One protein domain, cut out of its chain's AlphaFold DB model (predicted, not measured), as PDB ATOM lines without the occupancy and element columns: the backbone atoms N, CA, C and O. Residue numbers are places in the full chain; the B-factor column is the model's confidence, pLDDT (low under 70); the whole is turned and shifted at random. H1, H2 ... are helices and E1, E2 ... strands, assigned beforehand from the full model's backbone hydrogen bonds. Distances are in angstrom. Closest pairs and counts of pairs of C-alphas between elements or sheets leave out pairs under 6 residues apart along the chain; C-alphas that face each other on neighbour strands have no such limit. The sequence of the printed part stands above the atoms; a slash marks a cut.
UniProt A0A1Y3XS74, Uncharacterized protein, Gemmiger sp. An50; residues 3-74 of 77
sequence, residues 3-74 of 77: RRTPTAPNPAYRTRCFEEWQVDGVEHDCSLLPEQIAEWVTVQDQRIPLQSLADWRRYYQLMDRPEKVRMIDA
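This is residues 3 to 74 of the 77 residues of an uncharacterized protein of Gemmiger sp. An50 (UniProt A0A1Y3XS74). This is a loose, open arrangement of three small hairpin units: a little sheet of three short strands, E1 to E3, near one end, a two-stranded hairpin, E4 and E5, at the other, and a hairpin of two helices, H1 and H2, whose first helix runs from the end of E5 back to graze the small sheet. The tip of the E4 and E5 hairpin, residues 42 to 47, sticks out free, and residues 6 to 19 form a long loop with no named element. The printed part has 72 residues, with five named strands and two named helices in the order E1 E2 E3 E4 E5 H1 H2. The sheets run E1 - E2 - E3 and E4 - E5, both antiparallel, and the class is mixed, helices and strands. The whole is loose, with a radius of gyration of the C-alphas of 14.1 A and spans of 38 by 36 by 21 A.

The largest sheet is a meander, each strand the antiparallel neighbour of the one before: E1, residues 3 to 5, E2, residues 20 to 23, and E3, residues 26 to 28. E1 and E2 form a hairpin at 149 degrees, with N 3 and O 22 at 2.8 A. E2 and E3 form another at 137 degrees, with N 26 and O 23 at 2.9 A. H1, residues 53 to 62, only grazes this sheet, with its residues 59 to 62; the closest C-alphas of E2 and H1, those of Val 23 and Leu 62, are 6.6 A apart. H2, residues 66 to 73, is not on the sheet. H1 and H2 touch as a helical hairpin, at a shallow tilt of 19 degrees, opposite ways; their closest C-alphas, those of Arg 57 and Val 69, are 5.4 A apart. In both helices every O i to N i+4 pair is within hydrogen-bond range. E4, residues 37 to 43, and E5, residues 46 to 51, form an antiparallel hairpin at 149 degrees, with N 41 and O 48 at 3.0 A and N 50 and O 39 at 2.8 A. E4 is apart from H1, and E3 is apart from E4.

E1 measures 6.2 A from C-alpha 3 at (-48.856, -5.482, -20.210), E2 9.8 A and E3 6.3 A. E4 and E5 each measure 16.2 A; C-alpha 37 is at (-29.514, 12.289, -13.627). H1 measures 14.2 A, and H2 measures 10.3 A, ending with C-alpha 73 at (-35.222, -1.906, -0.360).

The two C-alphas farthest apart, those of Asp 24 and Asp 45, are 41.3 A apart. The printed part has no cut. The link from E1 to E2, 14 residues, is long. The mean pLDDT of the printed part is 76.9, and residues 3 to 28 are under 70.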
ATOM      1  N   ARG A   3     -49.113  -4.665 -19.012       54.44
ATOM      2  CA  ARG A   3     -48.856  -5.482 -20.210       54.44
ATOM      3  C   ARG A   3     -47.615  -4.966 -20.929       54.44
ATOM      4  O   ARG A   3     -47.455  -3.763 -21.109       54.44
ATOM      5  N   ARG A   4     -46.768  -5.895 -21.373       58.09
ATOM      6  CA  ARG A   4     -45.667  -5.609 -22.299       58.09
ATOM      7  C   ARG A   4     -46.250  -5.465 -23.697       58.09
ATOM      8  O   ARG A   4     -46.861  -6.415 -24.194       58.09
ATOM      9  N   THR A   5     -46.069  -4.315 -24.326       52.66
ATOM     10  CA  THR A   5     -46.382  -4.142 -25.746       52.66
ATOM     11  C   THR A   5     -45.132  -4.431 -26.575       52.66
ATOM     12  O   THR A   5     -44.053  -3.934 -26.256       52.66
ATOM     13  N   PRO A   6     -45.219  -5.261 -27.631       53.47
ATOM     14  CA  PRO A   6     -44.131  -5.389 -28.582       53.47
ATOM     15  C   PRO A   6     -44.193  -4.182 -29.514       53.47
ATOM     16  O   PRO A   6     -44.856  -4.220 -30.551       53.47
ATOM     17  N   THR A   7     -43.535  -3.094 -29.139       55.72
ATOM     18  CA  THR A   7     -43.419  -1.934 -30.019       55.72
ATOM     19  C   THR A   7     -42.194  -2.155 -30.893       55.72
ATOM     20  O   THR A   7     -41.108  -2.504 -30.418       55.72
ATOM     21  N   ALA A   8     -42.415  -2.104 -32.205       54.91
ATOM     22  CA  ALA A   8     -41.404  -2.338 -33.224       54.91
ATOM     23  C   ALA A   8     -40.086  -1.599 -32.898       54.91
ATOM     24  O   ALA A   8     -40.125  -0.539 -32.270       54.91
ATOM     25  N   PRO A   9     -38.918  -2.131 -33.305       54.62
ATOM     26  CA  PRO A   9     -37.632  -1.507 -33.007       54.62
ATOM     27  C   PRO A   9     -37.630  -0.051 -33.463       54.62
ATOM     28  O   PRO A   9     -37.812   0.234 -34.647       54.62
ATOM     29  N   ASN A  10     -37.444   0.864 -32.509       53.56
ATOM     30  CA  ASN A  10     -37.331   2.280 -32.806       53.56
ATOM     31  C   ASN A  10     -36.064   2.486 -33.659       53.56
ATOM     32  O   ASN A  10     -34.965   2.211 -33.175       53.56
ATOM     33  N   PRO A  11     -36.175   2.972 -34.909       60.16
ATOM     34  CA  PRO A  11     -35.031   3.111 -35.810       60.16
ATOM     35  C   PRO A  11     -33.964   4.097 -35.306       60.16
ATOM     36  O   PRO A  11     -32.833   4.053 -35.788       60.16
ATOM     37  N   ALA A  12     -34.287   4.949 -34.326       55.03
ATOM     38  CA  ALA A  12     -33.323   5.817 -33.654       55.03
ATOM     39  C   ALA A  12     -32.364   5.051 -32.720       55.03
ATOM     40  O   ALA A  12     -31.251   5.515 -32.474       55.03
ATOM     41  N   TYR A  13     -32.750   3.864 -32.237       52.75
ATOM     42  CA  TYR A  13     -31.977   3.072 -31.281       52.75
ATOM     43  C   TYR A  13     -31.658   1.688 -31.868       52.75
ATOM     44  O   TYR A  13     -32.528   0.843 -32.046       52.75
ATOM     45  N   ARG A  14     -30.376   1.414 -32.153       51.50
ATOM     46  CA  ARG A  14     -29.888   0.130 -32.722       51.50
ATOM     47  C   ARG A  14     -29.851  -1.040 -31.722       51.50
ATOM     48  O   ARG A  14     -29.152  -2.027 -31.944       51.50
ATOM     49  N   THR A  15     -30.545  -0.932 -30.600       50.84
ATOM     50  CA  THR A  15     -30.570  -1.944 -29.538       50.84
ATOM     51  C   THR A  15     -31.908  -2.682 -29.545       50.84
ATOM     52  O   THR A  15     -32.885  -2.181 -30.096       50.84
ATOM     53  N   ARG A  16     -31.968  -3.892 -28.958       47.19
ATOM     54  CA  ARG A  16     -33.246  -4.612 -28.768       47.19
ATOM     55  C   ARG A  16     -34.253  -3.643 -28.138       47.19
ATOM     56  O   ARG A  16     -33.863  -2.931 -27.215       47.19
ATOM     57  N   CYS A  17     -35.472  -3.596 -28.678       46.16
ATOM     58  CA  CYS A  17     -36.525  -2.656 -28.301       46.16
ATOM     59  C   CYS A  17     -36.541  -2.405 -26.788       46.16
ATOM     60  O   CYS A  17     -36.558  -3.363 -26.011       46.16
ATOM     61  N   PHE A  18     -36.519  -1.133 -26.392       47.34
ATOM     62  CA  PHE A  18     -36.771  -0.745 -25.012       47.34
ATOM     63  C   PHE A  18     -38.193  -1.215 -24.680       47.34
ATOM     64  O   PHE A  18     -39.130  -0.896 -25.407       47.34
ATOM     65  N   GLU A  19     -38.334  -2.099 -23.691       54.88
ATOM     66  CA  GLU A  19     -39.625  -2.700 -23.350       54.88
ATOM     67  C   GLU A  19     -40.553  -1.593 -22.824       54.88
ATOM     68  O   GLU A  19     -40.330  -1.081 -21.729       54.88
ATOM     69  N   GLU A  20     -41.576  -1.211 -23.592       55.16
ATOM     70  CA  GLU A  20     -42.620  -0.283 -23.144       55.16
ATOM     71  C   GLU A  20     -43.614  -1.026 -22.243       55.16
ATOM     72  O   GLU A  20     -44.115  -2.112 -22.573       55.16
ATOM     73  N   TRP A  21     -43.880  -0.450 -21.071       57.69
ATOM     74  CA  TRP A  21     -44.770  -1.030 -20.072       57.69
ATOM     75  C   TRP A  21     -46.048  -0.207 -19.979       57.69
ATOM     76  O   TRP A  21     -46.030   0.949 -19.557       57.69
ATOM     77  N   GLN A  22     -47.173  -0.827 -20.336       57.94
ATOM     78  CA  GLN A  22     -48.493  -0.253 -20.100       57.94
ATOM     79  C   GLN A  22     -49.008  -0.722 -18.750       57.94
ATOM     80  O   GLN A  22     -49.324  -1.901 -18.621       57.94
ATOM     81  N   VAL A  23     -49.150   0.163 -17.765       62.91
ATOM     82  CA  VAL A  23     -49.803  -0.149 -16.483       62.91
ATOM     83  C   VAL A  23     -51.191   0.473 -16.491       62.91
ATOM     84  O   VAL A  23     -51.334   1.673 -16.678       62.91
ATOM     85  N   ASP A  24     -52.229  -0.354 -16.349       61.84
ATOM     86  CA  ASP A  24     -53.638   0.072 -16.304       61.84
ATOM     87  C   ASP A  24     -54.079   0.950 -17.499       61.84
ATOM     88  O   ASP A  24     -54.971   1.785 -17.392       61.84
ATOM     89  N   GLY A  25     -53.461   0.727 -18.667       64.12
ATOM     90  CA  GLY A  25     -53.732   1.468 -19.906       64.12
ATOM     91  C   GLY A  25     -52.940   2.770 -20.059       64.12
ATOM     92  O   GLY A  25     -53.115   3.455 -21.063       64.12
ATOM     93  N   VAL A  26     -52.064   3.098 -19.105       67.38
ATOM     94  CA  VAL A  26     -51.154   4.247 -19.164       67.38
ATOM     95  C   VAL A  26     -49.769   3.776 -19.588       67.38
ATOM     96  O   VAL A  26     -49.201   2.852 -19.000       67.38
ATOM     97  N   GLU A  27     -49.232   4.411 -20.624       67.62
ATOM     98  CA  GLU A  27     -47.855   4.210 -21.062       67.62
ATOM     99  C   GLU A  27     -46.905   4.929 -20.102       67.62
ATOM    100  O   GLU A  27     -47.054   6.123 -19.832       67.62
ATOM    101  N   HIS A  28     -45.947   4.187 -19.553       69.56
ATOM    102  CA  HIS A  28     -44.918   4.746 -18.691       69.56
ATOM    103  C   HIS A  28     -43.589   4.804 -19.438       69.56
ATOM    104  O   HIS A  28     -42.899   3.792 -19.569       69.56
ATOM    105  N   ASP A  29     -43.219   6.006 -19.878       72.31
ATOM    106  CA  ASP A  29     -41.881   6.273 -20.393       72.31
ATOM    107  C   ASP A  29     -40.859   6.188 -19.246       72.31
ATOM    108  O   ASP A  29     -40.974   6.866 -18.221       72.31
ATOM    109  N   CYS A  30     -39.880   5.301 -19.412       73.88
ATOM    110  CA  CYS A  30     -38.773   5.096 -18.475       73.88
ATOM    111  C   CYS A  30     -37.444   5.615 -19.053       73.88
ATOM    112  O   CYS A  30     -36.373   5.167 -18.639       73.88
ATOM    113  N   SER A  31     -37.498   6.512 -20.043       79.31
ATOM    114  CA  SER A  31     -36.324   7.169 -20.614       79.31
ATOM    115  C   SER A  31     -35.608   8.026 -19.570       79.31
ATOM    116  O   SER A  31     -36.235   8.691 -18.749       79.31
ATOM    117  N   LEU A  32     -34.275   8.025 -19.613       81.00
ATOM    118  CA  LEU A  32     -33.453   8.865 -18.748       81.00
ATOM    119  C   LEU A  32     -33.392  10.288 -19.313       81.00
ATOM    120  O   LEU A  32     -32.686  10.533 -20.293       81.00
ATOM    121  N   LEU A  33     -34.105  11.222 -18.683       84.31
ATOM    122  CA  LEU A  33     -34.011  12.644 -19.006       84.31
ATOM    123  C   LEU A  33     -32.845  13.314 -18.253       84.31
ATOM    124  O   LEU A  33     -32.487  12.860 -17.161       84.31
ATOM    125  N   PRO A  34     -32.252  14.400 -18.787       84.62
ATOM    126  CA  PRO A  34     -31.143  15.104 -18.136       84.62
ATOM    127  C   PRO A  34     -31.448  15.551 -16.701       84.62
ATOM    128  O   PRO A  34     -30.565  15.530 -15.847       84.62
ATOM    129  N   GLU A  35     -32.701  15.907 -16.418       86.69
ATOM    130  CA  GLU A  35     -33.160  16.371 -15.105       86.69
ATOM    131  C   GLU A  35     -33.249  15.236 -14.076       86.69
ATOM    132  O   GLU A  35     -33.322  15.490 -12.875       86.69
ATOM    133  N   GLN A  36     -33.241  13.982 -14.536       84.44
ATOM    134  CA  GLN A  36     -33.333  12.783 -13.702       84.44
ATOM    135  C   GLN A  36     -31.960  12.164 -13.404       84.44
ATOM    136  O   GLN A  36     -31.879  11.127 -12.742       84.44
ATOM    137  N   ILE A  37     -30.872  12.764 -13.895       90.81
ATOM    138  CA  ILE A  37     -29.514  12.289 -13.627       90.81
ATOM    139  C   ILE A  37     -29.151  12.645 -12.183       90.81
ATOM    140  O   ILE A  37     -28.893  13.803 -11.860       90.81
ATOM    141  N   ALA A  38     -29.119  11.635 -11.319       91.50
ATOM    142  CA  ALA A  38     -28.775  11.778  -9.909       91.50
ATOM    143  C   ALA A  38     -27.257  11.755  -9.683       91.50
ATOM    144  O   ALA A  38     -26.745  12.483  -8.837       91.50
ATOM    145  N   GLU A  39     -26.530  10.935 -10.446       91.50
ATOM    146  CA  GLU A  39     -25.086  10.762 -10.286       91.50
ATOM    147  C   GLU A  39     -24.399  10.494 -11.631       91.50
ATOM    148  O   GLU A  39     -25.035  10.150 -12.626       91.50
ATOM    149  N   TRP A  40     -23.077  10.655 -11.665       92.50
ATOM    150  CA  TRP A  40     -22.233  10.212 -12.766       92.50
ATOM    151  C   TRP A  40     -21.160   9.261 -12.258       92.50
ATOM    152  O   TRP A  40     -20.423   9.603 -11.336       92.50
ATOM    153  N   VAL A  41     -21.005   8.126 -12.932       93.88
ATOM    154  CA  VAL A  41     -19.919   7.175 -12.680       93.88
ATOM    155  C   VAL A  41     -19.014   7.080 -13.904       93.88
ATOM    156  O   VAL A  41     -19.483   7.175 -15.038       93.88
ATOM    157  N   THR A  42     -17.714   6.895 -13.693       95.12
ATOM    158  CA  THR A  42     -16.765   6.638 -14.783       95.12
ATOM    159  C   THR A  42     -16.476   5.146 -14.859       95.12
ATOM    160  O   THR A  42     -15.996   4.556 -13.895       95.12
ATOM    161  N   VAL A  43     -16.741   4.537 -16.012       94.81
ATOM    162  CA  VAL A  43     -16.445   3.128 -16.289       94.81
ATOM    163  C   VAL A  43     -15.603   3.071 -17.555       94.81
ATOM    164  O   VAL A  43     -16.070   3.502 -18.604       94.81
ATOM    165  N   GLN A  44     -14.374   2.551 -17.460       90.69
ATOM    166  CA  GLN A  44     -13.440   2.449 -18.599       90.69
ATOM    167  C   GLN A  44     -13.308   3.779 -19.367       90.69
ATOM    168  O   GLN A  44     -13.507   3.833 -20.577       90.69
ATOM    169  N   ASP A  45     -13.064   4.866 -18.629       92.56
ATOM    170  CA  ASP A  45     -12.932   6.241 -19.143       92.56
ATOM    171  C   ASP A  45     -14.201   6.856 -19.765       92.56
ATOM    172  O   ASP A  45     -14.197   8.024 -20.156       92.56
ATOM    173  N   GLN A  46     -15.326   6.136 -19.782       92.62
ATOM    174  CA  GLN A  46     -16.620   6.673 -20.190       92.62
ATOM    175  C   GLN A  46     -17.405   7.170 -18.976       92.62
ATOM    176  O   GLN A  46     -17.664   6.427 -18.028       92.62
ATOM    177  N   ARG A  47     -17.848   8.429 -19.031       91.88
ATOM    178  CA  ARG A  47     -18.752   9.005 -18.032       91.88
ATOM    179  C   ARG A  47     -20.187   8.559 -18.335       91.88
ATOM    180  O   ARG A  47     -20.696   8.841 -19.421       91.88
ATOM    181  N   ILE A  48     -20.816   7.860 -17.394       92.00
ATOM    182  CA  ILE A  48     -22.158   7.281 -17.514       92.00
ATOM    183  C   ILE A  48     -23.091   7.984 -16.517       92.00
ATOM    184  O   ILE A  48     -22.764   8.032 -15.328       92.00
ATOM    185  N   PRO A  49     -24.228   8.542 -16.969       93.19
ATOM    186  CA  PRO A  49     -25.219   9.120 -16.074       93.19
ATOM    187  C   PRO A  49     -26.049   8.020 -15.406       93.19
ATOM    188  O   PRO A  49     -26.477   7.067 -16.058       93.19
ATOM    189  N   LEU A  50     -26.298   8.173 -14.110       90.69
ATOM    190  CA  LEU A  50     -27.101   7.268 -13.300       90.69
ATOM    191  C   LEU A  50     -28.353   7.987 -12.797       90.69
ATOM    192  O   LEU A  50     -28.286   9.108 -12.292       90.69
ATOM    193  N   GLN A  51     -29.496   7.318 -12.918       90.00
ATOM    194  CA  GLN A  51     -30.751   7.740 -12.295       90.00
ATOM    195  C   GLN A  51     -30.790   7.325 -10.819       90.00
ATOM    196  O   GLN A  51     -30.076   6.406 -10.410       90.00
ATOM    197  N   SER A  52     -31.656   7.954 -10.022       89.81
ATOM    198  CA  SER A  52     -31.803   7.611  -8.608       89.81
ATOM    199  C   SER A  52     -32.377   6.200  -8.405       89.81
ATOM    200  O   SER A  52     -33.240   5.744  -9.158       89.81
ATOM    201  N   LEU A  53     -31.964   5.512  -7.333       89.25
ATOM    202  CA  LEU A  53     -32.557   4.219  -6.959       89.25
ATOM    203  C   LEU A  53     -34.063   4.324  -6.661       89.25
ATOM    204  O   LEU A  53     -34.794   3.353  -6.854       89.25
ATOM    205  N   ALA A  54     -34.542   5.496  -6.233       88.88
ATOM    206  CA  ALA A  54     -35.960   5.744  -5.987       88.88
ATOM    207  C   ALA A  54     -36.793   5.672  -7.282       88.88
ATOM    208  O   ALA A  54     -37.878   5.081  -7.278       88.88
ATOM    209  N   ASP A  55     -36.270   6.199  -8.393       89.19
ATOM    210  CA  ASP A  55     -36.922   6.116  -9.705       89.19
ATOM    211  C   ASP A  55     -36.965   4.667 -10.201       89.19
ATOM    212  O   ASP A  55     -38.032   4.151 -10.547       89.19
ATOM    213  N   TRP A  56     -35.838   3.951 -10.106       89.56
ATOM    214  CA  TRP A  56     -35.768   2.525 -10.443       89.56
ATOM    215  C   TRP A  56     -36.737   1.676  -9.616       89.56
ATOM    216  O   TRP A  56     -37.415   0.799 -10.160       89.56
ATOM    217  N   ARG A  57     -36.859   1.950  -8.311       91.69
ATOM    218  CA  ARG A  57     -37.825   1.286  -7.427       91.69
ATOM    219  C   ARG A  57     -39.259   1.499  -7.914       91.69
ATOM    220  O   ARG A  57     -40.022   0.535  -7.995       91.69
ATOM    221  N   ARG A  58     -39.621   2.742  -8.259       88.25
ATOM    222  CA  ARG A  58     -40.948   3.087  -8.794       88.25
ATOM    223  C   ARG A  58     -41.226   2.339 -10.094       88.25
ATOM    224  O   ARG A  58     -42.297   1.748 -10.227       88.25
ATOM    225  N   TYR A  59     -40.273   2.307 -11.022       86.94
ATOM    226  CA  TYR A  59     -40.429   1.580 -12.280       86.94
ATOM    227  C   TYR A  59     -40.603   0.080 -12.060       86.94
ATOM    228  O   TYR A  59     -41.515  -0.518 -12.622       86.94
ATOM    229  N   TYR A  60     -39.791  -0.547 -11.209       88.62
ATOM    230  CA  TYR A  60     -39.940  -1.976 -10.933       88.62
ATOM    231  C   TYR A  60     -41.252  -2.323 -10.233       88.62
ATOM    232  O   TYR A  60     -41.800  -3.394 -10.491       88.62
ATOM    233  N   GLN A  61     -41.784  -1.423  -9.407       87.31
ATOM    234  CA  GLN A  61     -43.118  -1.579  -8.834       87.31
ATOM    235  C   GLN A  61     -44.208  -1.503  -9.916       87.31
ATOM    236  O   GLN A  61     -45.108  -2.339  -9.927       87.31
ATOM    237  N   LEU A  62     -44.104  -0.553 -10.852       84.62
ATOM    238  CA  LEU A  62     -45.022  -0.423 -11.992       84.62
ATOM    239  C   LEU A  62     -44.968  -1.648 -12.923       84.62
ATOM    240  O   LEU A  62     -46.001  -2.146 -13.363       84.62
ATOM    241  N   MET A  63     -43.770  -2.181 -13.170       82.75
ATOM    242  CA  MET A  63     -43.544  -3.377 -13.990       82.75
ATOM    243  C   MET A  63     -43.901  -4.702 -13.294       82.75
ATOM    244  O   MET A  63     -43.665  -5.762 -13.876       82.75
ATOM    245  N   ASP A  64     -44.401  -4.669 -12.055       84.38
ATOM    246  CA  ASP A  64     -44.692  -5.857 -11.241       84.38
ATOM    247  C   ASP A  64     -43.471  -6.793 -11.086       84.38
ATOM    248  O   ASP A  64     -43.542  -8.012 -11.247       84.38
ATOM    249  N   ARG A  65     -42.295  -6.209 -10.800       85.06
ATOM    250  CA  ARG A  65     -41.030  -6.924 -10.536       85.06
ATOM    251  C   ARG A  65     -40.655  -6.853  -9.045       85.06
ATOM    252  O   ARG A  65     -39.686  -6.172  -8.688       85.06
ATOM    253  N   PRO A  66     -41.364  -7.567  -8.149       87.56
ATOM    254  CA  PRO A  66     -41.202  -7.424  -6.700       87.56
ATOM    255  C   PRO A  66     -39.817  -7.844  -6.194       87.56
ATOM    256  O   PRO A  66     -39.322  -7.276  -5.226       87.56
ATOM    257  N   GLU A  67     -39.158  -8.800  -6.853       90.75
ATOM    258  CA  GLU A  67     -37.795  -9.218  -6.495       90.75
ATOM    259  C   GLU A  67     -36.782  -8.076  -6.647       90.75
ATOM    260  O   GLU A  67     -35.906  -7.903  -5.804       90.75
ATOM    261  N   LYS A  68     -36.933  -7.252  -7.692       89.00
ATOM    262  CA  LYS A  68     -36.065  -6.095  -7.936       89.00
ATOM    263  C   LYS A  68     -36.327  -4.971  -6.939       89.00
ATOM    264  O   LYS A  68     -35.375  -4.374  -6.456       89.00
ATOM    265  N   VAL A  69     -37.592  -4.734  -6.584       91.50
ATOM    266  CA  VAL A  69     -37.958  -3.777  -5.525       91.50
ATOM    267  C   VAL A  69     -37.337  -4.195  -4.193       91.50
ATOM    268  O   VAL A  69     -36.682  -3.387  -3.549       91.50
ATOM    269  N   ARG A  70     -37.456  -5.475  -3.817       92.88
ATOM    270  CA  ARG A  70     -36.850  -6.005  -2.585       92.88
ATOM    271  C   ARG A  70     -35.333  -5.875  -2.563       92.88
ATOM    272  O   ARG A  70     -34.778  -5.641  -1.503       92.88
ATOM    273  N   MET A  71     -34.675  -6.048  -3.707       91.81
ATOM    274  CA  MET A  71     -33.227  -5.881  -3.818       91.81
ATOM    275  C   MET A  71     -32.794  -4.432  -3.557       91.81
ATOM    276  O   MET A  71     -31.743  -4.231  -2.969       91.81
ATOM    277  N   ILE A  72     -33.598  -3.449  -3.974       91.06
ATOM    278  CA  ILE A  72     -33.335  -2.023  -3.721       91.06
ATOM    279  C   ILE A  72     -33.678  -1.644  -2.274       91.06
ATOM    280  O   ILE A  72     -32.949  -0.880  -1.656       91.06
ATOM    281  N   ASP A  73     -34.777  -2.176  -1.735       91.06
ATOM    282  CA  ASP A  73     -35.222  -1.906  -0.360       91.06
ATOM    283  C   ASP A  73     -34.383  -2.668   0.691       91.06
ATOM    284  O   ASP A  73     -34.503  -2.411   1.891       91.06
ATOM    285  N   ALA A  74     -33.560  -3.632   0.265       88.62
ATOM    286  CA  ALA A  74     -32.667  -4.355   1.156       88.62
ATOM    287  C   ALA A  74     -31.589  -3.402   1.701       88.62
ATOM    288  O   ALA A  74     -31.025  -2.622   0.936       88.62
TER     289      ALA A  74